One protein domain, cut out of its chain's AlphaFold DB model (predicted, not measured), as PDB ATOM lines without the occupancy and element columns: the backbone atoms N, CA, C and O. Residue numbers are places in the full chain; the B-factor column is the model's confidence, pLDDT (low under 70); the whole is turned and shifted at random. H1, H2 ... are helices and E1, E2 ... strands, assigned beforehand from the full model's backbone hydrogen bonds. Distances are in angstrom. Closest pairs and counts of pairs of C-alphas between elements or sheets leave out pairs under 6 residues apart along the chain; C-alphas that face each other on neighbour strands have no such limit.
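AT A GLANCE: This is residues 11 to 174 of the 182 residues of an uncharacterized protein of Thermosporothrix hazakensis (UniProt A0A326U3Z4). What shape do these atoms make? Two lobes follow each other along the longest axis: a strongly twisted sheet of six strands, E1 to E6, curled like part of a barrel with helix H1 over one face, and a lobe of helices in which H5 and H6 pack on H4 while H3 makes a corner with it. The short helix H2 sits between the lobes, and an unnamed stretch, residues 100 to 123, leads from the sheet lobe to the helices, its residues 115 to 122 sticking out. What is the make-up? The printed part has 164 residues, with six named helices and six named strands in the order H1 E1 E2 E3 H2 E4 E5 E6 H3 H4 H5 H6, and its class is mixed, helices and strands. The sheet is mixed, in the order E1 E2 E3 E4 E5 E6. The whole is compact by its radius of gyration of the C-alphas, 16.9 A, yet elongated, spanning 54 by 31 by 25 A.

IN THESE COORDINATES: Where does the first half run? H1, residues 11 to 20, starts with C-alpha 11 at (147.135, 132.437, 97.149) and is 14.1 A long. E1 is residues 26 to 28, E2 residues 39 to 44, 14.8 A, and E3 residues 49 to 58, the longest strand at 23.6 A, which bends by 58 degrees at residue 52. H2 is residues 61 to 64, E4 residues 76 to 81, 14.1 A, E5 residues 90 to 92, and E6 residues 97 to 99, ending with C-alpha 99 at (134.024, 121.276, 84.510). Where do the later helices lie? H3 is residues 124 to 129, H4 residues 132 to 144, 18.5 A, and H5 residues 147 to 153. H6, residues 158 to 172, is the longest helix at 20.5 A and ends with C-alpha 172 at (122.204, 123.230, 102.324).

HOW THE PARTS SIT: How does H1 stand to the sheet? In two layers, helix over sheet, H1 is on one face at a height over the sheet of 7.4 A, its Thr 13 and Gly 80 of E4 having the closest C-alphas, 4.8 A apart. It lies over E3, and on the local plane runs along it at 28 degrees, only just short of slantwise. How are the strands joined? E1, E2 and E3 form a meander, each the antiparallel neighbour of the one before, with N 27 and O 43 at 2.9 A and N 51 and O 42 at 2.8 A within hydrogen-bond range. E3, H2 and E4 make a strand-helix-strand unit, two parallel neighbour strands with a helix between, its crossover right-handed, with N 78 and O 54 at 2.8 A. E4 and E5 are parallel, N 79 to O 91 2.8 A, and E5 and E6 form an antiparallel hairpin, N 99 to O 90 2.8 A. How do the helices meet? H2 only grazes the sheet and only just touches residues 171 to 172 of H6, with 3 pairs of C-alphas within 8 A, the closest being Tyr 63 and Leu 171, 6.1 A. H4, the hub, touches H3 only at the corner, C-alphas 129 and 135 closest at 4.8 A, H5 at a steep tilt of 59 degrees, C-alphas 142 and 149 closest at 5.8 A, and H6 with its residues 139 to 143, C-alphas 143 and 168 closest at 5.8 A. What do the helix backbones show? Every O i to N i+4 pair is within hydrogen-bond range in H1, H3, H4, H5 and H6, and H2 is too short for such a pair.

THE WHOLE: How large is it? The two C-alphas farthest apart, those of Gly 31 and Asp 120, are 56.3 A from each other. Is the backbone whole? The printed part has no cut, and its long links are H2 to E4 and E6 to H3. Where is confidence low? The mean pLDDT of the printed part is 89.5, and residues 108 to 109 and 111 to 123 are under 70.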
ATOM      1  N   GLU A  11     146.031 131.701  97.751       94.38
ATOM      2  CA  GLU A  11     147.135 132.437  97.149       94.38
ATOM      3  C   GLU A  11     147.758 131.652  95.988       94.38
ATOM      4  O   GLU A  11     148.032 132.221  94.931       94.38
ATOM      5  N   ASP A  12     147.917 130.332  96.137       94.75
ATOM      6  CA  ASP A  12     148.392 129.468  95.049       94.75
ATOM      7  C   ASP A  12     147.416 129.464  93.874       94.75
ATOM      8  O   ASP A  12     147.835 129.501  92.720       94.75
ATOM      9  N   THR A  13     146.109 129.454  94.155       94.75
ATOM     10  CA  THR A  13     145.075 129.494  93.112       94.75
ATOM     11  C   THR A  13     145.106 130.829  92.369       94.75
ATOM     12  O   THR A  13     145.068 130.841  91.139       94.75
ATOM     13  N   GLN A  14     145.237 131.947  93.092       94.50
ATOM     14  CA  GLN A  14     145.374 133.280  92.499       94.50
ATOM     15  C   GLN A  14     146.622 133.392  91.617       94.50
ATOM     16  O   GLN A  14     146.534 133.863  90.482       94.50
ATOM     17  N   ARG A  15     147.777 132.924  92.101       94.88
ATOM     18  CA  ARG A  15     149.015 132.905  91.310       94.88
ATOM     19  C   ARG A  15     148.864 132.024  90.073       94.88
ATOM     20  O   ARG A  15     149.235 132.438  88.978       94.88
ATOM     21  N   ALA A  16     148.285 130.832  90.227       94.88
ATOM     22  CA  ALA A  16     148.085 129.905  89.120       94.88
ATOM     23  C   ALA A  16     147.227 130.533  88.015       94.88
ATOM     24  O   ALA A  16     147.657 130.550  86.862       94.88
ATOM     25  N   ILE A  17     146.067 131.118  88.352       95.38
ATOM     26  CA  ILE A  17     145.213 131.736  87.331       95.38
ATOM     27  C   ILE A  17     145.902 132.920  86.657       95.38
ATOM     28  O   ILE A  17     145.769 133.056  85.449       95.38
ATOM     29  N   GLN A  18     146.691 133.727  87.377       94.19
ATOM     30  CA  GLN A  18     147.443 134.844  86.788       94.19
ATOM     31  C   GLN A  18     148.473 134.377  85.752       94.19
ATOM     32  O   GLN A  18     148.568 134.976  84.678       94.19
ATOM     33  N   HIS A  19     149.215 133.308  86.053       95.38
ATOM     34  CA  HIS A  19     150.260 132.780  85.174       95.38
ATOM     35  C   HIS A  19     149.716 131.943  84.011       95.38
ATOM     36  O   HIS A  19     150.316 131.928  82.938       95.38
ATOM     37  N   GLN A  20     148.590 131.253  84.198       95.19
ATOM     38  CA  GLN A  20     148.090 130.255  83.246       95.19
ATOM     39  C   GLN A  20     146.916 130.741  82.386       95.19
ATOM     40  O   GLN A  20     146.383 129.947  81.619       95.19
ATOM     41  N   GLN A  21     146.557 132.032  82.440       95.44
ATOM     42  CA  GLN A  21     145.473 132.671  81.665       95.44
ATOM     43  C   GLN A  21     145.353 132.167  80.218       95.44
ATOM     44  O   GLN A  21     144.299 131.683  79.808       95.44
ATOM     45  N   ARG A  22     146.460 132.210  79.463       93.69
ATOM     46  CA  ARG A  22     146.496 131.769  78.057       93.69
ATOM     47  C   ARG A  22     146.212 130.277  77.902       93.69
ATOM     48  O   ARG A  22     145.512 129.884  76.983       93.69
ATOM     49  N   GLN A  23     146.754 129.456  78.797       94.81
ATOM     50  CA  GLN A  23     146.621 128.004  78.721       94.81
ATOM     51  C   GLN A  23     145.192 127.546  79.024       94.81
ATOM     52  O   GLN A  23     144.710 126.601  78.412       94.81
ATOM     53  N   VAL A  24     144.513 128.223  79.953       94.38
ATOM     54  CA  VAL A  24     143.134 127.894  80.346       94.38
ATOM     55  C   VAL A  24     142.072 128.647  79.533       94.38
ATOM     56  O   VAL A  24     140.879 128.492  79.805       94.38
ATOM     57  N   GLY A  25     142.480 129.471  78.558       95.88
ATOM     58  CA  GLY A  25     141.573 130.271  77.727       95.88
ATOM     59  C   GLY A  25     140.762 131.282  78.542       95.88
ATOM     60  O   GLY A  25     139.549 131.416  78.356       95.88
ATOM     61  N   VAL A  26     141.397 131.942  79.514       96.75
ATOM     62  CA  VAL A  26     140.758 132.929  80.391       96.75
ATOM     63  C   VAL A  26     141.569 134.212  80.420       96.75
ATOM     64  O   VAL A  26     142.780 134.180  80.603       96.75
ATOM     65  N   ARG A  27     140.891 135.356  80.322       97.31
ATOM     66  CA  ARG A  27     141.495 136.683  80.488       97.31
ATOM     67  C   ARG A  27     140.859 137.403  81.669       97.31
ATOM     68  O   ARG A  27     139.659 137.670  81.654       97.31
ATOM     69  N   ILE A  28     141.658 137.734  82.680       96.50
ATOM     70  CA  ILE A  28     141.207 138.513  83.839       96.50
ATOM     71  C   ILE A  28     140.933 139.953  83.392       96.50
ATOM     72  O   ILE A  28     141.764 140.567  82.719       96.50
ATOM     73  N   LEU A  29     139.771 140.497  83.757       96.12
ATOM     74  CA  LEU A  29     139.413 141.879  83.440       96.12
ATOM     75  C   LEU A  29     140.005 142.832  84.500       96.12
ATOM     76  O   LEU A  29     139.712 142.668  85.691       96.12
ATOM     77  N   PRO A  30     140.827 143.827  84.113       93.69
ATOM     78  CA  PRO A  30     141.452 144.754  85.058       93.69
ATOM     79  C   PRO A  30     140.432 145.536  85.896       93.69
ATOM     80  O   PRO A  30     139.359 145.878  85.411       93.69
ATOM     81  N   GLY A  31     140.769 145.826  87.157       92.81
ATOM     82  CA  GLY A  31     139.929 146.636  88.055       92.81
ATOM     83  C   GLY A  31     138.650 145.952  88.555       92.81
ATOM     84  O   GLY A  31     137.862 146.581  89.249       92.81
ATOM     85  N   THR A  32     138.437 144.674  88.226       94.38
ATOM     86  CA  THR A  32     137.233 143.920  88.629       94.38
ATOM     87  C   THR A  32     137.439 143.051  89.865       94.38
ATOM     88  O   THR A  32     136.489 142.446  90.358       94.38
ATOM     89  N   ALA A  33     138.678 142.970  90.354       92.75
ATOM     90  CA  ALA A  33     138.991 142.242  91.567       92.75
ATOM     91  C   ALA A  33     138.399 142.955  92.778       92.75
ATOM     92  O   ALA A  33     138.527 144.172  92.925       92.75
ATOM     93  N   SER A  34     137.787 142.193  93.671       91.12
ATOM     94  CA  SER A  34     137.324 142.754  94.929       91.12
ATOM     95  C   SER A  34     138.455 143.122  95.876       91.12
ATOM     96  O   SER A  34     139.603 142.715  95.701       91.12
ATOM     97  N   SER A  35     138.108 143.834  96.951       87.88
ATOM     98  CA  SER A  35     139.057 144.230  98.003       87.88
ATOM     99  C   SER A  35     139.846 143.065  98.617       87.88
ATOM    100  O   SER A  35     140.942 143.272  99.126       87.88
ATOM    101  N   THR A  36     139.312 141.840  98.574       87.06
ATOM    102  CA  THR A  36     139.990 140.631  99.072       87.06
ATOM    103  C   THR A  36     140.618 139.790  97.958       87.06
ATOM    104  O   THR A  36     141.260 138.780  98.241       87.06
ATOM    105  N   GLY A  37     140.398 140.160  96.692       88.94
ATOM    106  CA  GLY A  37     140.805 139.397  95.514       88.94
ATOM    107  C   GLY A  37     140.083 138.055  95.353       88.94
ATOM    108  O   GLY A  37     140.545 137.211  94.587       88.94
ATOM    109  N   ARG A  38     138.990 137.820  96.094       92.75
ATOM    110  CA  ARG A  38     138.235 136.554  96.075       92.75
ATOM    111  C   ARG A  38     137.189 136.480  94.984       92.75
ATOM    112  O   ARG A  38     136.778 135.374  94.656       92.75
ATOM    113  N   SER A  39     136.768 137.610  94.434       94.44
ATOM    114  CA  SER A  39     135.989 137.634  93.206       94.44
ATOM    115  C   SER A  39     136.707 138.461  92.155       94.44
ATOM    116  O   SER A  39     137.404 139.427  92.476       94.44
ATOM    117  N   ILE A  40     136.572 138.026  90.909       96.44
ATOM    118  CA  ILE A  40     137.101 138.696  89.725       96.44
ATOM    119  C   ILE A  40     136.112 138.506  88.577       96.44
ATOM    120  O   ILE A  40     135.400 137.499  88.527       96.44
ATOM    121  N   ARG A  41     136.106 139.426  87.610       97.50
ATOM    122  CA  ARG A  41     135.504 139.149  86.304       97.50
ATOM    123  C   ARG A  41     136.559 138.603  85.370       97.50
ATOM    124  O   ARG A  41     137.681 139.112  85.299       97.50
ATOM    125  N   VAL A  42     136.172 137.593  84.609       97.56
ATOM    126  CA  VAL A  42     137.019 137.034  83.563       97.56
ATOM    127  C   VAL A  42     136.247 136.909  82.266       97.56
ATOM    128  O   VAL A  42     135.058 136.607  82.276       97.56
ATOM    129  N   TYR A  43     136.928 137.095  81.144       98.00
ATOM    130  CA  TYR A  43     136.442 136.624  79.856       98.00
ATOM    131  C   TYR A  43     136.881 135.170  79.673       98.00
ATOM    132  O   TYR A  43     138.076 134.881  79.757       98.00
ATOM    133  N   SER A  44     135.932 134.260  79.451       97.25
ATOM    134  CA  SER A  44     136.209 132.848  79.173       97.25
ATOM    135  C   SER A  44     136.045 132.566  77.686       97.25
ATOM    136  O   SER A  44     134.960 132.760  77.139       97.25
ATOM    137  N   GLU A  45     137.087 132.045  77.043       96.56
ATOM    138  CA  GLU A  45     137.025 131.603  75.646       96.56
ATOM    139  C   GLU A  45     136.112 130.385  75.486       96.56
ATOM    140  O   GLU A  45     135.335 130.321  74.532       96.56
ATOM    141  N   LYS A  46     136.125 129.460  76.461       94.81
ATOM    142  CA  LYS A  46     135.238 128.284  76.476       94.81
ATOM    143  C   LYS A  46     133.765 128.693  76.455       94.81
ATOM    144  O   LYS A  46     132.982 128.133  75.695       94.81
ATOM    145  N   HIS A  47     133.388 129.660  77.290       94.81
ATOM    146  CA  HIS A  47     132.000 130.113  77.412       94.81
ATOM    147  C   HIS A  47     131.659 131.299  76.495       94.81
ATOM    148  O   HIS A  47     130.497 131.696  76.432       94.81
ATOM    149  N   ARG A  48     132.656 131.865  75.798       96.62
ATOM    150  CA  ARG A  48     132.557 133.033  74.905       96.62
ATOM    151  C   ARG A  48     131.850 134.242  75.528       96.62
ATOM    152  O   ARG A  48     131.160 134.987  74.837       96.62
ATOM    153  N   ARG A  49     132.009 134.438  76.838       97.25
ATOM    154  CA  ARG A  49     131.371 135.526  77.591       97.25
ATOM    155  C   ARG A  49     132.172 135.907  78.826       97.25
ATOM    156  O   ARG A  49     133.072 135.181  79.254       97.25
ATOM    157  N   GLU A  50     131.819 137.051  79.398       97.81
ATOM    158  CA  GLU A  50     132.311 137.468  80.706       97.81
ATOM    159  C   GLU A  50     131.572 136.715  81.813       97.81
ATOM    160  O   GLU A  50     130.368 136.480  81.712       97.81
ATOM    161  N   LEU A  51     132.307 136.330  82.852       97.75
ATOM    162  CA  LEU A  51     131.801 135.605  84.008       97.75
ATOM    163  C   LEU A  51     132.280 136.288  85.284       97.75
ATOM    164  O   LEU A  51     133.473 136.581  85.425       97.75
ATOM    165  N   TRP A  52     131.366 136.489  86.228       97.12
ATOM    166  CA  TRP A  52     131.741 136.739  87.618       97.12
ATOM    167  C   TRP A  52     132.196 135.440  88.277       97.12
ATOM    168  O   TRP A  52     131.415 134.501  88.442       97.12
ATOM    169  N   CYS A  53     133.467 135.386  88.657       97.44
ATOM    170  CA  CYS A  53     134.094 134.197  89.214       97.44
ATOM    171  C   CYS A  53     134.492 134.415  90.667       97.44
ATOM    172  O   CYS A  53     135.108 135.426  91.000       97.44
ATOM    173  N   VAL A  54     134.238 133.412  91.506       97.19
ATOM    174  CA  VAL A  54     134.859 133.313  92.834       97.19
ATOM    175  C   VAL A  54     136.143 132.489  92.754       97.19
ATOM    176  O   VAL A  54     136.178 131.462  92.079       97.19
ATOM    177  N   ILE A  55     137.190 132.911  93.456       96.94
ATOM    178  CA  ILE A  55     138.452 132.182  93.585       96.94
ATOM    179  C   ILE A  55     138.464 131.435  94.918       96.94
ATOM    180  O   ILE A  55     138.332 132.041  95.985       96.94
ATOM    181  N   LEU A  56     138.648 130.118  94.868       96.00
ATOM    182  CA  LEU A  56     138.669 129.245  96.042       96.00
ATOM    183  C   LEU A  56     139.888 128.322  96.018       96.00
ATOM    184  O   LEU A  56     140.338 127.889  94.966       96.00
ATOM    185  N   ALA A  57     140.379 127.930  97.191       95.12
ATOM    186  CA  ALA A  57     141.374 126.862  97.280       95.12
ATOM    187  C   ALA A  57     140.807 125.533  96.745       95.12
ATOM    188  O   ALA A  57     141.463 124.808  95.997       95.12
ATOM    189  N   ARG A  58     139.558 125.218  97.115       94.88
ATOM    190  CA  ARG A  58     138.866 123.990  96.717       94.88
ATOM    191  C   ARG A  58     137.407 124.253  96.385       94.88
ATOM    192  O   ARG A  58     136.776 125.120  96.986       94.88
ATOM    193  N   SER A  59     136.826 123.443  95.506       96.19
ATOM    194  CA  SER A  59     135.391 123.546  95.204       96.19
ATOM    195  C   SER A  59     134.484 123.210  96.394       96.19
ATOM    196  O   SER A  59     133.410 123.784  96.505       96.19
ATOM    197  N   SER A  60     134.905 122.348  97.327       94.81
ATOM    198  CA  SER A  60     134.168 122.070  98.568       94.81
ATOM    199  C   SER A  60     134.036 123.303  99.468       94.81
ATOM    200  O   SER A  60     133.083 123.409 100.249       94.81
ATOM    201  N   ASP A  61     134.937 124.283  99.324       94.25
ATOM    202  CA  ASP A  61     134.849 125.537 100.064       94.25
ATOM    203  C   ASP A  61     133.652 126.402  99.611       94.25
ATOM    204  O   ASP A  61     133.205 127.259 100.373       94.25
ATOM    205  N   TRP A  62     133.043 126.105  98.454       95.06
ATOM    206  CA  TRP A  62     131.753 126.663  98.031       95.06
ATOM    207  C   TRP A  62     130.678 126.490  99.109       95.06
ATOM    208  O   TRP A  62     130.025 127.450  99.518       95.06
ATOM    209  N   TYR A  63     130.555 125.273  99.645       93.62
ATOM    210  CA  TYR A  63     129.619 124.959 100.723       93.62
ATOM    211  C   TYR A  63     130.121 125.442 102.080       93.62
ATOM    212  O   TYR A  63     129.336 125.863 102.927       93.62
ATOM    213  N   ARG A  64     131.441 125.420 102.306       90.38
ATOM    214  CA  ARG A  64     132.041 125.913 103.557       90.38
ATOM    215  C   ARG A  64     131.733 127.392 103.794       90.38
ATOM    216  O   ARG A  64     131.465 127.771 104.938       90.38
ATOM    217  N   TYR A  65     131.791 128.191 102.729       89.69
ATOM    218  CA  TYR A  65     131.493 129.624 102.725       89.69
ATOM    219  C   TYR A  65     130.025 129.935 102.403       89.69
ATOM    220  O   TYR A  65     129.660 131.101 102.269       89.69
ATOM    221  N   ASN A  66     129.178 128.903 102.338       89.38
ATOM    222  CA  ASN A  66     127.743 128.976 102.076       89.38
ATOM    223  C   ASN A  66     127.380 129.706 100.770       89.38
ATOM    224  O   ASN A  66     126.299 130.289 100.674       89.38
ATOM    225  N   LEU A  67     128.255 129.686  99.763       91.44
ATOM    226  CA  LEU A  67     127.988 130.327  98.473       91.44
ATOM    227  C   LEU A  67     126.733 129.728  97.822       91.44
ATOM    228  O   LEU A  67     125.928 130.447  97.262       91.44
ATOM    229  N   ASN A  68     126.431 128.455  98.072       91.31
ATOM    230  CA  ASN A  68     125.172 127.824  97.662       91.31
ATOM    231  C   ASN A  68     123.886 128.432  98.266       91.31
ATOM    232  O   ASN A  68     122.800 128.011  97.876       91.31
ATOM    233  N   THR A  69     123.980 129.332  99.250       86.38
ATOM    234  CA  THR A  69     122.818 129.913  99.952       86.38
ATOM    235  C   THR A  69     122.672 131.423  99.771       86.38
ATOM    236  O   THR A  69     121.579 131.947  99.975       86.38
ATOM    237  N   TYR A  70     123.740 132.132  99.391       80.50
ATOM    238  CA  TYR A  70     123.690 133.577  99.165       80.50
ATOM    239  C   TYR A  70     123.340 133.890  97.714       80.50
ATOM    240  O   TYR A  70     123.841 133.251  96.794       80.50
ATOM    241  N   GLN A  71     122.582 134.962  97.490       79.19
ATOM    242  CA  GLN A  71     122.573 135.617  96.185       79.19
ATOM    243  C   GLN A  71     123.853 136.447  96.058       79.19
ATOM    244  O   GLN A  71     123.911 137.595  96.482       79.19
ATOM    245  N   HIS A  72     124.911 135.824  95.545       84.19
ATOM    246  CA  HIS A  72     126.233 136.444  95.410       84.19
ATOM    247  C   HIS A  72     126.577 136.849  93.965       84.19
ATOM    248  O   HIS A  72     127.631 137.431  93.737       84.19
ATOM    249  N   GLY A  73     125.737 136.507  92.979       89.25
ATOM    250  CA  GLY A  73     125.942 136.873  91.568       89.25
ATOM    251  C   GLY A  73     127.159 136.228  90.891       89.25
ATOM    252  O   GLY A  73     127.552 136.658  89.815       89.25
ATOM    253  N   MET A  74     127.761 135.204  91.508       94.50
ATOM    254  CA  MET A  74     128.899 134.487  90.915       94.50
ATOM    255  C   MET A  74     128.356 133.419  89.979       94.50
ATOM    256  O   MET A  74     127.496 132.625  90.359       94.50
ATOM    257  N   GLU A  75     128.895 133.399  88.775       96.75
ATOM    258  CA  GLU A  75     128.455 132.555  87.675       96.75
ATOM    259  C   GLU A  75     129.354 131.336  87.488       96.75
ATOM    260  O   GLU A  75     128.925 130.372  86.865       96.75
ATOM    261  N   ALA A  76     130.580 131.375  88.015       97.81
ATOM    262  CA  ALA A  76     131.551 130.288  87.966       97.81
ATOM    263  C   ALA A  76     132.489 130.310  89.186       97.81
ATOM    264  O   ALA A  76     132.556 131.290  89.936       97.81
ATOM    265  N   ALA A  77     133.234 129.223  89.380       97.88
ATOM    266  CA  ALA A  77     134.292 129.134  90.380       97.88
ATOM    267  C   ALA A  77     135.639 128.805  89.725       97.88
ATOM    268  O   ALA A  77     135.740 127.887  88.916       97.88
ATOM    269  N   ILE A  78     136.686 129.524  90.109       97.88
ATOM    270  CA  ILE A  78     138.075 129.199  89.783       97.88
ATOM    271  C   ILE A  78     138.674 128.591  91.042       97.88
ATOM    272  O   ILE A  78     138.724 129.237  92.090       97.88
ATOM    273  N   VAL A  79     139.076 127.327  90.969       97.12
ATOM    274  CA  VAL A  79     139.494 126.562  92.142       97.12
ATOM    275  C   VAL A  79     140.886 125.993  91.960       97.12
ATOM    276  O   VAL A  79     141.242 125.565  90.869       97.12
ATOM    277  N   GLY A  80     141.660 125.923  93.038       95.69
ATOM    278  CA  GLY A  80     142.918 125.183  93.029       95.69
ATOM    279  C   GLY A  80     142.681 123.705  92.720       95.69
ATOM    280  O   GLY A  80     143.219 123.174  91.753       95.69
ATOM    281  N   THR A  81     141.790 123.072  93.491       94.38
ATOM    282  CA  THR A  81     141.386 121.672  93.291       94.38
ATOM    283  C   THR A  81     139.871 121.495  93.260       94.38
ATOM    284  O   THR A  81     139.147 121.936  94.158       94.38
ATOM    285  N   HIS A  82     139.385 120.765  92.255       95.00
ATOM    286  CA  HIS A  82     137.972 120.414  92.126       95.00
ATOM    287  C   HIS A  82     137.641 119.080  92.826       95.00
ATOM    288  O   HIS A  82     137.769 117.994  92.265       95.00
ATOM    289  N   ASP A  83     137.244 119.171  94.094       93.62
ATOM    290  CA  ASP A  83     136.960 118.081  95.039       93.62
ATOM    291  C   ASP A  83     135.481 117.936  95.449       93.62
ATOM    292  O   ASP A  83     135.176 117.220  96.402       93.62
ATOM    293  N   SER A  84     134.556 118.640  94.804       95.31
ATOM    294  CA  SER A  84     133.139 118.605  95.159       95.31
ATOM    295  C   SER A  84     132.259 118.898  93.953       95.31
ATOM    296  O   SER A  84     132.705 119.490  92.980       95.31
ATOM    297  N   CYS A  85     131.002 118.482  94.028       95.00
ATOM    298  CA  CYS A  85     129.987 118.746  93.016       95.00
ATOM    299  C   CYS A  85     129.278 120.056  93.362       95.00
ATOM    300  O   CYS A  85     128.697 120.123  94.443       95.00
ATOM    301  N   ILE A  86     129.309 121.071  92.494       95.88
ATOM    302  CA  ILE A  86     128.674 122.385  92.730       95.88
ATOM    303  C   ILE A  86     127.806 122.815  91.539       95.88
ATOM    304  O   ILE A  86     127.888 122.230  90.464       95.88
ATOM    305  N   SER A  87     126.948 123.817  91.736       95.12
ATOM    306  CA  SER A  87     125.916 124.228  90.768       95.12
ATOM    307  C   SER A  87     126.373 125.215  89.693       95.12
ATOM    308  O   SER A  87     125.559 125.637  88.878       95.12
ATOM    309  N   VAL A  88     127.645 125.607  89.695       96.69
ATOM    310  CA  VAL A  88     128.233 126.525  88.712       96.69
ATOM    311  C   VAL A  88     129.393 125.837  87.991       96.69
ATOM    312  O   VAL A  88     129.964 124.897  88.552       96.69
ATOM    313  N   PRO A  89     129.769 126.274  86.775       97.62
ATOM    314  CA  PRO A  89     130.966 125.784  86.107       97.62
ATOM    315  C   PRO A  89     132.218 126.031  86.954       97.62
ATOM    316  O   PRO A  89     132.320 127.041  87.659       97.62
ATOM    317  N   VAL A  90     133.179 125.114  86.864       97.94
ATOM    318  CA  VAL A  90     134.414 125.159  87.654       97.94
ATOM    319  C   VAL A  90     135.631 125.100  86.754       97.94
ATOM    320  O   VAL A  90     135.801 124.129  86.029       97.94
ATOM    321  N   LEU A  91     136.522 126.082  86.850       97.81
ATOM    322  CA  LEU A  91     137.873 125.979  86.313       97.81
ATOM    323  C   LEU A  91     138.806 125.457  87.405       97.81
ATOM    324  O   LEU A  91     139.016 126.143  88.405       97.81
ATOM    325  N   ALA A  92     139.362 124.261  87.226       96.19
ATOM    326  CA  ALA A  92     140.312 123.680  88.169       96.19
ATOM    327  C   ALA A  92     141.753 123.960  87.729       96.19
ATOM    328  O   ALA A  92     142.161 123.547  86.647       96.19
ATOM    329  N   MET A  93     142.545 124.622  88.573       95.62
ATOM    330  CA  MET A  93     143.925 124.996  88.250       95.62
ATOM    331  C   MET A  93     144.908 123.823  88.347       95.62
ATOM    332  O   MET A  93     145.982 123.867  87.759       95.62
ATOM    333  N   ASP A  94     144.559 122.761  89.072       92.06
ATOM    334  CA  ASP A  94     145.392 121.563  89.176       92.06
ATOM    335  C   ASP A  94     145.282 120.611  87.975       92.06
ATOM    336  O   ASP A  94     146.193 119.810  87.754       92.06
ATOM    337  N   SER A  95     144.191 120.678  87.207       92.25
ATOM    338  CA  SER A  95     144.024 119.949  85.940       92.25
ATOM    339  C   SER A  95     143.983 120.855  84.712       92.25
ATOM    340  O   SER A  95     144.127 120.349  83.607       92.25
ATOM    341  N   LEU A  96     143.838 122.171  84.899       94.44
ATOM    342  CA  LEU A  96     143.692 123.177  83.839       94.44
ATOM    343  C   LEU A  96     142.464 122.947  82.955       94.44
ATOM    344  O   LEU A  96     142.467 123.248  81.764       94.44
ATOM    345  N   GLU A  97     141.396 122.428  83.557       94.50
ATOM    346  CA  GLU A  97     140.177 122.042  82.854       94.50
ATOM    347  C   GLU A  97     138.948 122.739  83.428       94.50
ATOM    348  O   GLU A  97     138.824 122.966  84.636       94.50
ATOM    349  N   TRP A  98     138.007 123.020  82.531       96.75
ATOM    350  CA  TRP A  98     136.672 123.478  82.875       96.75
ATOM    351  C   TRP A  98     135.707 122.305  83.019       96.75
ATOM    352  O   TRP A  98     135.442 121.586  82.053       96.75
ATOM    353  N   TYR A  99     135.083 122.214  84.182       96.25
ATOM    354  CA  TYR A  99     134.024 121.276  84.510       96.25
ATOM    355  C   TYR A  99     132.664 121.960  84.388       96.25
ATOM    356  O   TYR A  99     132.474 123.090  84.844       96.25
ATOM    357  N   GLU A 100     131.721 121.258  83.767       96.19
ATOM    358  CA  GLU A 100     130.326 121.694  83.704       96.19
ATOM    359  C   GLU A 100     129.672 121.665  85.096       96.19
ATOM    360  O   GLU A 100     130.128 120.921  85.975       96.19
ATOM    361  N   PRO A 101     128.580 122.424  85.310       96.38
ATOM    362  CA  PRO A 101     127.801 122.333  86.535       96.38
ATOM    363  C   PRO A 101     127.470 120.882  86.890       96.38
ATOM    364  O   PRO A 101     127.160 120.056  86.028       96.38
ATOM    365  N   TYR A 102     127.533 120.575  88.182       94.56
ATOM    366  CA  TYR A 102     127.247 119.259  88.755       94.56
ATOM    367  C   TYR A 102     128.212 118.127  88.361       94.56
ATOM    368  O   TYR A 102     128.028 116.987  88.802       94.56
ATOM    369  N   LYS A 103     129.245 118.405  87.561       93.06
ATOM    370  CA  LYS A 103     130.330 117.456  87.297       93.06
ATOM    371  C   LYS A 103     131.395 117.546  88.381       93.06
ATOM    372  O   LYS A 103     131.458 118.514  89.135       93.06
ATOM    373  N   THR A 104     132.193 116.488  88.492       88.06
ATOM    374  CA  THR A 104     133.323 116.415  89.419       88.06
ATOM    375  C   THR A 104     134.545 115.823  88.738       88.06
ATOM    376  O   THR A 104     134.429 115.017  87.817       88.06
ATOM    377  N   ARG A 105     135.739 116.142  89.244       82.69
ATOM    378  CA  ARG A 105     136.980 115.477  88.811       82.69
ATOM    379  C   ARG A 105     136.994 113.985  89.139       82.69
ATOM    380  O   ARG A 105     137.590 113.181  88.427       82.69
ATOM    381  N   PHE A 106     136.356 113.606  90.243       78.50
ATOM    382  CA  PHE A 106     136.369 112.244  90.757       78.50
ATOM    383  C   PHE A 106     135.008 111.569  90.575       78.50
ATOM    384  O   PHE A 106     134.451 111.076  91.553       78.50
ATOM    385  N   GLU A 107     134.497 111.484  89.342       77.94
ATOM    386  CA  GLU A 107     133.234 110.774  89.052       77.94
ATOM    387  C   GLU A 107     133.259 109.315  89.549       77.94
ATOM    388  O   GLU A 107     132.242 108.784  89.964       77.94
ATOM    389  N   GLN A 108     134.433 108.680  89.628       69.38
ATOM    390  CA  GLN A 108     134.591 107.338  90.219       69.38
ATOM    391  C   GLN A 108     134.293 107.274  91.729       69.38
ATOM    392  O   GLN A 108     134.122 106.188  92.280       69.38
ATOM    393  N   SER A 109     134.304 108.419  92.414       68.12
ATOM    394  CA  SER A 109     133.887 108.539  93.816       68.12
ATOM    395  C   SER A 109     132.373 108.673  93.953       68.12
ATOM    396  O   SER A 109     131.873 108.681  95.076       68.12
ATOM    397  N   LEU A 110     131.647 108.783  92.839       73.69
ATOM    398  CA  LEU A 110     130.202 108.676  92.807       73.69
ATOM    399  C   LEU A 110     129.797 107.230  92.517       73.69
ATOM    400  O   LEU A 110     130.524 106.488  91.852       73.69
ATOM    401  N   PRO A 111     128.652 106.795  93.059       66.81
ATOM    402  CA  PRO A 111     128.103 105.499  92.710       66.81
ATOM    403  C   PRO A 111     127.783 105.476  91.204       66.81
ATOM    404  O   PRO A 111     127.304 106.481  90.673       66.81
ATOM    405  N   PRO A 112     128.037 104.360  90.502       66.00
ATOM    406  CA  PRO A 112     127.653 104.237  89.103       66.00
ATOM    407  C   PRO A 112     126.131 104.391  88.955       66.00
ATOM    408  O   PRO A 112     125.369 104.029  89.858       66.00
ATOM    409  N   ALA A 113     125.690 104.936  87.818       57.75
ATOM    410  CA  ALA A 113     124.271 105.037  87.494       57.75
ATOM    411  C   ALA A 113     123.610 103.641  87.486       57.75
ATOM    412  O   ALA A 113     124.297 102.629  87.312       57.75
ATOM    413  N   LYS A 114     122.288 103.608  87.733       49.47
ATOM    414  CA  LYS A 114     121.455 102.391  87.786       49.47
ATOM    415  C   LYS A 114     121.881 101.416  86.682       49.47
ATOM    416  O   LYS A 114     121.961 101.839  85.541       49.47
ATOM    417  N   ASP A 115     122.190 100.183  87.099       49.31
ATOM    418  CA  ASP A 115     122.535  98.968  86.323       49.31
ATOM    419  C   ASP A 115     123.894  98.344  86.676       49.31
ATOM    420  O   ASP A 115     124.139  97.179  86.363       49.31
ATOM    421  N   PHE A 116     124.740  99.017  87.461       49.69
ATOM    422  CA  PHE A 116     125.911  98.358  88.047       49.69
ATOM    423  C   PHE A 116     125.523  97.589  89.322       49.69
ATOM    424  O   PHE A 116     125.361  98.169  90.400       49.69
ATOM    425  N   ARG A 117     125.370  96.264  89.205       45.91
ATOM    426  CA  ARG A 117     125.348  95.352  90.360       45.91
ATOM    427  C   ARG A 117     126.739  95.370  90.995       45.91
ATOM    428  O   ARG A 117     127.655  94.712  90.511       45.91
ATOM    429  N   LEU A 118     126.917  96.177  92.034       51.19
ATOM    430  CA  LEU A 118     128.118  96.118  92.856       51.19
ATOM    431  C   LEU A 118     128.040  94.838  93.709       51.19
ATOM    432  O   LEU A 118     127.029  94.657  94.388       51.19
ATOM    433  N   PRO A 119     129.025  93.925  93.629       46.06
ATOM    434  CA  PRO A 119     129.031  92.713  94.443       46.06
ATOM    435  C   PRO A 119     129.168  93.073  95.929       46.06
ATOM    436  O   PRO A 119     129.877  94.020  96.259       46.06
ATOM    437  N   ASP A 120     128.530  92.283  96.798       48.25
ATOM    438  CA  ASP A 120     128.311  92.460  98.251       48.25
ATOM    439  C   ASP A 120     129.564  92.611  99.152       48.25
ATOM    440  O   ASP A 120     129.495  92.473 100.373       48.25
ATOM    441  N   ASN A 121     130.736  92.921  98.596       50.22
ATOM    442  CA  ASN A 121     131.911  93.298  99.377       50.22
ATOM    443  C   ASN A 121     131.774  94.742  99.895       50.22
ATOM    444  O   ASN A 121     131.117  95.553  99.243       50.22
ATOM    445  N   PRO A 122     132.427  95.124 101.017       53.44
ATOM    446  CA  PRO A 122     132.534  96.517 101.444       53.44
ATOM    447  C   PRO A 122     133.146  97.343 100.306       53.44
ATOM    448  O   PRO A 122     134.344  97.329 100.023       53.44
ATOM    449  N   ASP A 123     132.221  97.987  99.610       69.88
ATOM    450  CA  ASP A 123     132.278  98.315  98.199       69.88
ATOM    451  C   ASP A 123     133.434  99.270  97.915       69.88
ATOM    452  O   ASP A 123     133.700 100.178  98.702       69.88
ATOM    453  N   LYS A 124     134.107  99.154  96.769       74.31
ATOM    454  CA  LYS A 124     135.160 100.103  96.345       74.31
ATOM    455  C   LYS A 124     134.740 101.570  96.551       74.31
ATOM    456  O   LYS A 124     135.570 102.400  96.926       74.31
ATOM    457  N   PHE A 125     133.450 101.851  96.360       79.62
ATOM    458  CA  PHE A 125     132.805 103.119  96.679       79.62
ATOM    459  C   PHE A 125     132.938 103.516  98.155       79.62
ATOM    460  O   PHE A 125     133.353 104.631  98.436       79.62
ATOM    461  N   ASP A 126     132.618 102.639  99.105       82.25
ATOM    462  CA  ASP A 126     132.597 102.991 100.526       82.25
ATOM    463  C   ASP A 126     134.006 103.320 101.042       82.25
ATOM    464  O   ASP A 126     134.189 104.251 101.828       82.25
ATOM    465  N   ARG A 127     135.031 102.647 100.501       82.69
ATOM    466  CA  ARG A 127     136.438 103.012 100.718       82.69
ATOM    467  C   ARG A 127     136.782 104.390 100.143       82.69
ATOM    468  O   ARG A 127     137.480 105.157 100.799       82.69
ATOM    469  N   LEU A 128     136.319 104.708  98.932       83.62
ATOM    470  CA  LEU A 128     136.565 106.009  98.295       83.62
ATOM    471  C   LEU A 128     135.833 107.140  99.028       83.62
ATOM    472  O   LEU A 128     136.458 108.151  99.345       83.62
ATOM    473  N   ARG A 129     134.554 106.937  99.362       88.56
ATOM    474  CA  ARG A 129     133.690 107.868 100.103       88.56
ATOM    475  C   ARG A 129     134.276 108.238 101.460       88.56
ATOM    476  O   ARG A 129     134.179 109.386 101.858       88.56
ATOM    477  N   ARG A 130     134.877 107.287 102.181       88.19
ATOM    478  CA  ARG A 130     135.519 107.566 103.481       88.19
ATOM    479  C   ARG A 130     136.772 108.437 103.357       88.19
ATOM    480  O   ARG A 130     137.198 109.025 104.345       88.19
ATOM    481  N   GLY A 131     137.374 108.523 102.170       88.12
ATOM    482  CA  GLY A 131     138.456 109.464 101.906       88.12
ATOM    483  C   GLY A 131     137.939 110.899 101.807       88.12
ATOM    484  O   GLY A 131     136.822 111.126 101.357       88.12
ATOM    485  N   HIS A 132     138.781 111.878 102.154       88.12
ATOM    486  CA  HIS A 132     138.422 113.308 102.140       88.12
ATOM    487  C   HIS A 132     137.741 113.747 100.831       88.12
ATOM    488  O   HIS A 132     136.647 114.300 100.855       88.12
ATOM    489  N   TYR A 133     138.352 113.441  99.679       87.25
ATOM    490  CA  TYR A 133     137.800 113.784  98.362       87.25
ATOM    491  C   TYR A 133     136.473 113.084  98.074       87.25
ATOM    492  O   TYR A 133     135.533 113.724  97.616       87.25
ATOM    493  N   GLY A 134     136.382 111.780  98.348       90.00
ATOM    494  CA  GLY A 134     135.153 111.033  98.097       90.00
ATOM    495  C   GLY A 134     134.007 111.516  98.977       90.00
ATOM    496  O   GLY A 134     132.884 111.621  98.497       90.00
ATOM    497  N   HIS A 135     134.295 111.894 100.225       93.50
ATOM    498  CA  HIS A 135     133.316 112.492 101.128       93.50
ATOM    499  C   HIS A 135     132.817 113.834 100.588       93.50
ATOM    500  O   HIS A 135     131.614 114.017 100.435       93.50
ATOM    501  N   CYS A 136     133.721 114.749 100.218       94.12
ATOM    502  CA  CYS A 136     133.357 116.058  99.662       94.12
ATOM    503  C   CYS A 136     132.581 115.961  98.339       94.12
ATOM    504  O   CYS A 136     131.638 116.730  98.123       94.12
ATOM    505  N   VAL A 137     132.947 115.019  97.465       93.69
ATOM    506  CA  VAL A 137     132.225 114.733  96.217       93.69
ATOM    507  C   VAL A 137     130.832 114.193  96.512       93.69
ATOM    508  O   VAL A 137     129.858 114.715  95.973       93.69
ATOM    509  N   PHE A 138     130.718 113.203  97.399       94.69
ATOM    510  CA  PHE A 138     129.440 112.575  97.720       94.69
ATOM    511  C   PHE A 138     128.482 113.543  98.422       94.69
ATOM    512  O   PHE A 138     127.333 113.670  98.007       94.69
ATOM    513  N   VAL A 139     128.958 114.294  99.419       96.06
ATOM    514  CA  VAL A 139     128.163 115.328 100.102       96.06
ATOM    515  C   VAL A 139     127.737 116.426  99.128       96.06
ATOM    516  O   VAL A 139     126.565 116.794  99.113       96.06
ATOM    517  N   GLY A 140     128.642 116.915  98.272       96.19
ATOM    518  CA  GLY A 140     128.292 117.901  97.244       96.19
ATOM    519  C   GLY A 140     127.212 117.385  96.291       96.19
ATOM    520  O   GLY A 140     126.243 118.088  96.021       96.19
ATOM    521  N   ALA A 141     127.334 116.131  95.839       95.31
ATOM    522  CA  ALA A 141     126.362 115.485  94.958       95.31
ATOM    523  C   ALA A 141     124.984 115.328  95.621       95.31
ATOM    524  O   ALA A 141     123.963 115.525  94.964       95.31
ATOM    525  N   LEU A 142     124.948 115.038  96.926       96.12
ATOM    526  CA  LEU A 142     123.712 115.008  97.712       96.12
ATOM    527  C   LEU A 142     123.082 116.397  97.861       96.12
ATOM    528  O   LEU A 142     121.867 116.523  97.730       96.12
ATOM    529  N   ILE A 143     123.884 117.445  98.090       95.69
ATOM    530  CA  ILE A 143     123.378 118.823  98.217       95.69
ATOM    531  C   ILE A 143     122.696 119.281  96.922       95.69
ATOM    532  O   ILE A 143     121.620 119.878  96.988       95.69
ATOM    533  N   VAL A 144     123.289 118.988  95.759       95.06
ATOM    534  CA  VAL A 144     122.706 119.349  94.452       95.06
ATOM    535  C   VAL A 144     121.627 118.373  93.967       95.06
ATOM    536  O   VAL A 144     120.985 118.637  92.956       95.06
ATOM    537  N   GLY A 145     121.420 117.253  94.665       94.06
ATOM    538  CA  GLY A 145     120.363 116.289  94.361       94.06
ATOM    539  C   GLY A 145     120.655 115.326  93.203       94.06
ATOM    540  O   GLY A 145     119.724 114.927  92.506       94.06
ATOM    541  N   ARG A 146     121.916 114.923  92.981       92.50
ATOM    542  CA  ARG A 146     122.239 113.876  91.987       92.50
ATOM    543  C   ARG A 146     121.572 112.552  92.377       92.50
ATOM    544  O   ARG A 146     121.751 112.060  93.494       92.50
ATOM    545  N   LYS A 147     120.817 111.965  91.445       91.31
ATOM    546  CA  LYS A 147     119.963 110.787  91.677       91.31
ATOM    547  C   LYS A 147     120.751 109.583  92.184       91.31
ATOM    548  O   LYS A 147     120.365 108.962  93.163       91.31
ATOM    549  N   GLU A 148     121.878 109.290  91.557       87.88
ATOM    550  CA  GLU A 148     122.775 108.201  91.926       87.88
ATOM    551  C   GLU A 148     123.313 108.358  93.356       87.88
ATOM    552  O   GLU A 148     123.441 107.372  94.083       87.88
ATOM    553  N   ALA A 149     123.561 109.594  93.805       92.31
ATOM    554  CA  ALA A 149     124.017 109.854  95.164       92.31
ATOM    555  C   ALA A 149     122.900 109.595  96.186       92.31
ATOM    556  O   ALA A 149     123.148 108.949  97.205       92.31
ATOM    557  N   ILE A 150     121.675 110.034  95.881       93.62
ATOM    558  CA  ILE A 150     120.476 109.776  96.693       93.62
ATOM    559  C   ILE A 150     120.197 108.268  96.773       93.62
ATOM    560  O   ILE A 150     120.059 107.725  97.867       93.62
ATOM    561  N   ASP A 151     120.195 107.574  95.633       90.81
ATOM    562  CA  ASP A 151     119.968 106.128  95.561       90.81
ATOM    563  C   ASP A 151     120.999 105.363  96.409       90.81
ATOM    564  O   ASP A 151     120.656 104.403  97.105       90.81
ATOM    565  N   ARG A 152     122.269 105.794  96.404       89.00
ATOM    566  CA  ARG A 152     123.310 105.177  97.237       89.00
ATOM    567  C   ARG A 152     123.165 105.521  98.712       89.00
ATOM    568  O   ARG A 152     123.396 104.639  99.534       89.00
ATOM    569  N   LEU A 153     122.782 106.750  99.057       92.75
ATOM    570  CA  LEU A 153     122.535 107.161 100.442       92.75
ATOM    571  C   LEU A 153     121.490 106.254 101.109       92.75
ATOM    572  O   LEU A 153     121.699 105.822 102.242       92.75
ATOM    573  N   MET A 154     120.432 105.885 100.379       91.81
ATOM    574  CA  MET A 154     119.375 104.992 100.872       91.81
ATOM    575  C   MET A 154     119.836 103.552 101.134       91.81
ATOM    576  O   MET A 154     119.160 102.825 101.855       91.81
ATOM    577  N   ARG A 155     120.982 103.140 100.578       88.88
ATOM    578  CA  ARG A 155     121.577 101.805 100.773       88.88
ATOM    579  C   ARG A 155     122.650 101.770 101.865       88.88
ATOM    580  O   ARG A 155     123.196 100.707 102.139       88.88
ATOM    581  N   LEU A 156     123.015 102.916 102.445       89.12
ATOM    582  CA  LEU A 156     124.008 102.971 103.520       89.12
ATOM    583  C   LEU A 156     123.395 102.532 104.860       89.12
ATOM    584  O   LEU A 156     122.196 102.715 105.070       89.12
ATOM    585  N   PRO A 157     124.214 102.026 105.807       91.94
ATOM    586  CA  PRO A 157     123.754 101.753 107.163       91.94
ATOM    587  C   PRO A 157     123.116 102.993 107.788       91.94
ATOM    588  O   PRO A 157     123.637 104.102 107.635       91.94
ATOM    589  N   GLU A 158     122.039 102.796 108.544       94.19
ATOM    590  CA  GLU A 158     121.190 103.866 109.077       94.19
ATOM    591  C   GLU A 158     121.980 104.978 109.784       94.19
ATOM    592  O   GLU A 158     121.832 106.156 109.460       94.19
ATOM    593  N   ARG A 159     122.923 104.610 110.661       94.44
ATOM    594  CA  ARG A 159     123.802 105.568 111.351       94.44
ATOM    595  C   ARG A 159     124.619 106.437 110.386       94.44
ATOM    596  O   ARG A 159     124.807 107.625 110.634       94.44
ATOM    597  N   THR A 160     125.121 105.850 109.298       92.81
ATOM    598  CA  THR A 160     125.901 106.575 108.278       92.81
ATOM    599  C   THR A 160     124.997 107.493 107.467       92.81
ATOM    600  O   THR A 160     125.357 108.647 107.236       92.81
ATOM    601  N   ARG A 161     123.815 107.000 107.073       95.12
ATOM    602  CA  ARG A 161     122.800 107.784 106.364       95.12
ATOM    603  C   ARG A 161     122.418 109.029 107.163       95.12
ATOM    604  O   ARG A 161     122.573 110.129 106.646       95.12
ATOM    605  N   PHE A 162     122.036 108.875 108.431       96.81
ATOM    606  CA  PHE A 162     121.642 110.005 109.278       96.81
ATOM    607  C   PHE A 162     122.769 111.020 109.492       96.81
ATOM    608  O   PHE A 162     122.521 112.224 109.464       96.81
ATOM    609  N   GLY A 163     124.016 110.561 109.651       97.06
ATOM    610  CA  GLY A 163     125.170 111.459 109.747       97.06
ATOM    611  C   GLY A 163     125.349 112.320 108.491       97.06
ATOM    612  O   GLY A 163     125.535 113.534 108.589       97.06
ATOM    613  N   LEU A 164     125.230 111.708 107.311       96.50
ATOM    614  CA  LEU A 164     125.325 112.407 106.029       96.50
ATOM    615  C   LEU A 164     124.134 113.337 105.785       96.50
ATOM    616  O   LEU A 164     124.330 114.465 105.347       96.50
ATOM    617  N   GLU A 165     122.912 112.909 106.093       97.19
ATOM    618  CA  GLU A 165     121.712 113.744 105.973       97.19
ATOM    619  C   GLU A 165     121.794 114.978 106.871       97.19
ATOM    620  O   GLU A 165     121.487 116.085 106.427       97.19
ATOM    621  N   ALA A 166     122.262 114.818 108.112       96.38
ATOM    622  CA  ALA A 166     122.484 115.935 109.022       96.38
ATOM    623  C   ALA A 166     123.533 116.912 108.467       96.38
ATOM    624  O   ALA A 166     123.334 118.129 108.515       96.38
ATOM    625  N   GLU A 167     124.626 116.402 107.894       96.25
ATOM    626  CA  GLU A 167     125.653 117.226 107.254       96.25
ATOM    627  C   GLU A 167     125.122 117.967 106.018       96.25
ATOM    628  O   GLU A 167     125.315 119.181 105.904       96.25
ATOM    629  N   VAL A 168     124.408 117.273 105.128       95.75
ATOM    630  CA  VAL A 168     123.778 117.850 103.932       95.75
ATOM    631  C   VAL A 168     122.765 118.913 104.331       95.75
ATOM    632  O   VAL A 168     122.821 120.028 103.815       95.75
ATOM    633  N   LYS A 169     121.886 118.629 105.300       93.81
ATOM    634  CA  LYS A 169     120.917 119.596 105.836       93.81
ATOM    635  C   LYS A 169     121.627 120.834 106.379       93.81
ATOM    636  O   LYS A 169     121.228 121.956 106.067       93.81
ATOM    637  N   ARG A 170     122.707 120.640 107.144       92.56
ATOM    638  CA  ARG A 170     123.518 121.729 107.700       92.56
ATOM    639  C   ARG A 170     124.154 122.587 106.609       92.56
ATOM    640  O   ARG A 170     124.153 123.797 106.770       92.56
ATOM    641  N   LEU A 171     124.712 122.003 105.548       91.75
ATOM    642  CA  LEU A 171     125.381 122.746 104.466       91.75
ATOM    643  C   LEU A 171     124.392 123.385 103.479       91.75
ATOM    644  O   LEU A 171     124.634 124.484 102.984       91.75
ATOM    645  N   ARG A 172     123.255 122.732 103.221       88.75
ATOM    646  CA  ARG A 172     122.204 123.230 102.324       88.75
ATOM    647  C   ARG A 172     121.445 124.414 102.914       88.75
ATOM    648  O   ARG A 172     121.087 125.327 102.181       88.75
ATOM    649  N   HIS A 173     121.211 124.395 104.224       84.12
ATOM    650  CA  HIS A 173     120.399 125.391 104.929       84.12
ATOM    651  C   HIS A 173     121.189 126.153 105.989       84.12
ATOM    652  O   HIS A 173     120.610 126.658 106.954       84.12
ATOM    653  N   ARG A 174     122.522 126.202 105.864       79.25
ATOM    654  CA  ARG A 174     123.348 126.921 106.831       79.25
ATOM    655  C   ARG A 174     122.862 128.358 106.890       79.25
ATOM    656  O   ARG A 174     122.858 129.035 105.866       79.25
TER     657      ARG A 174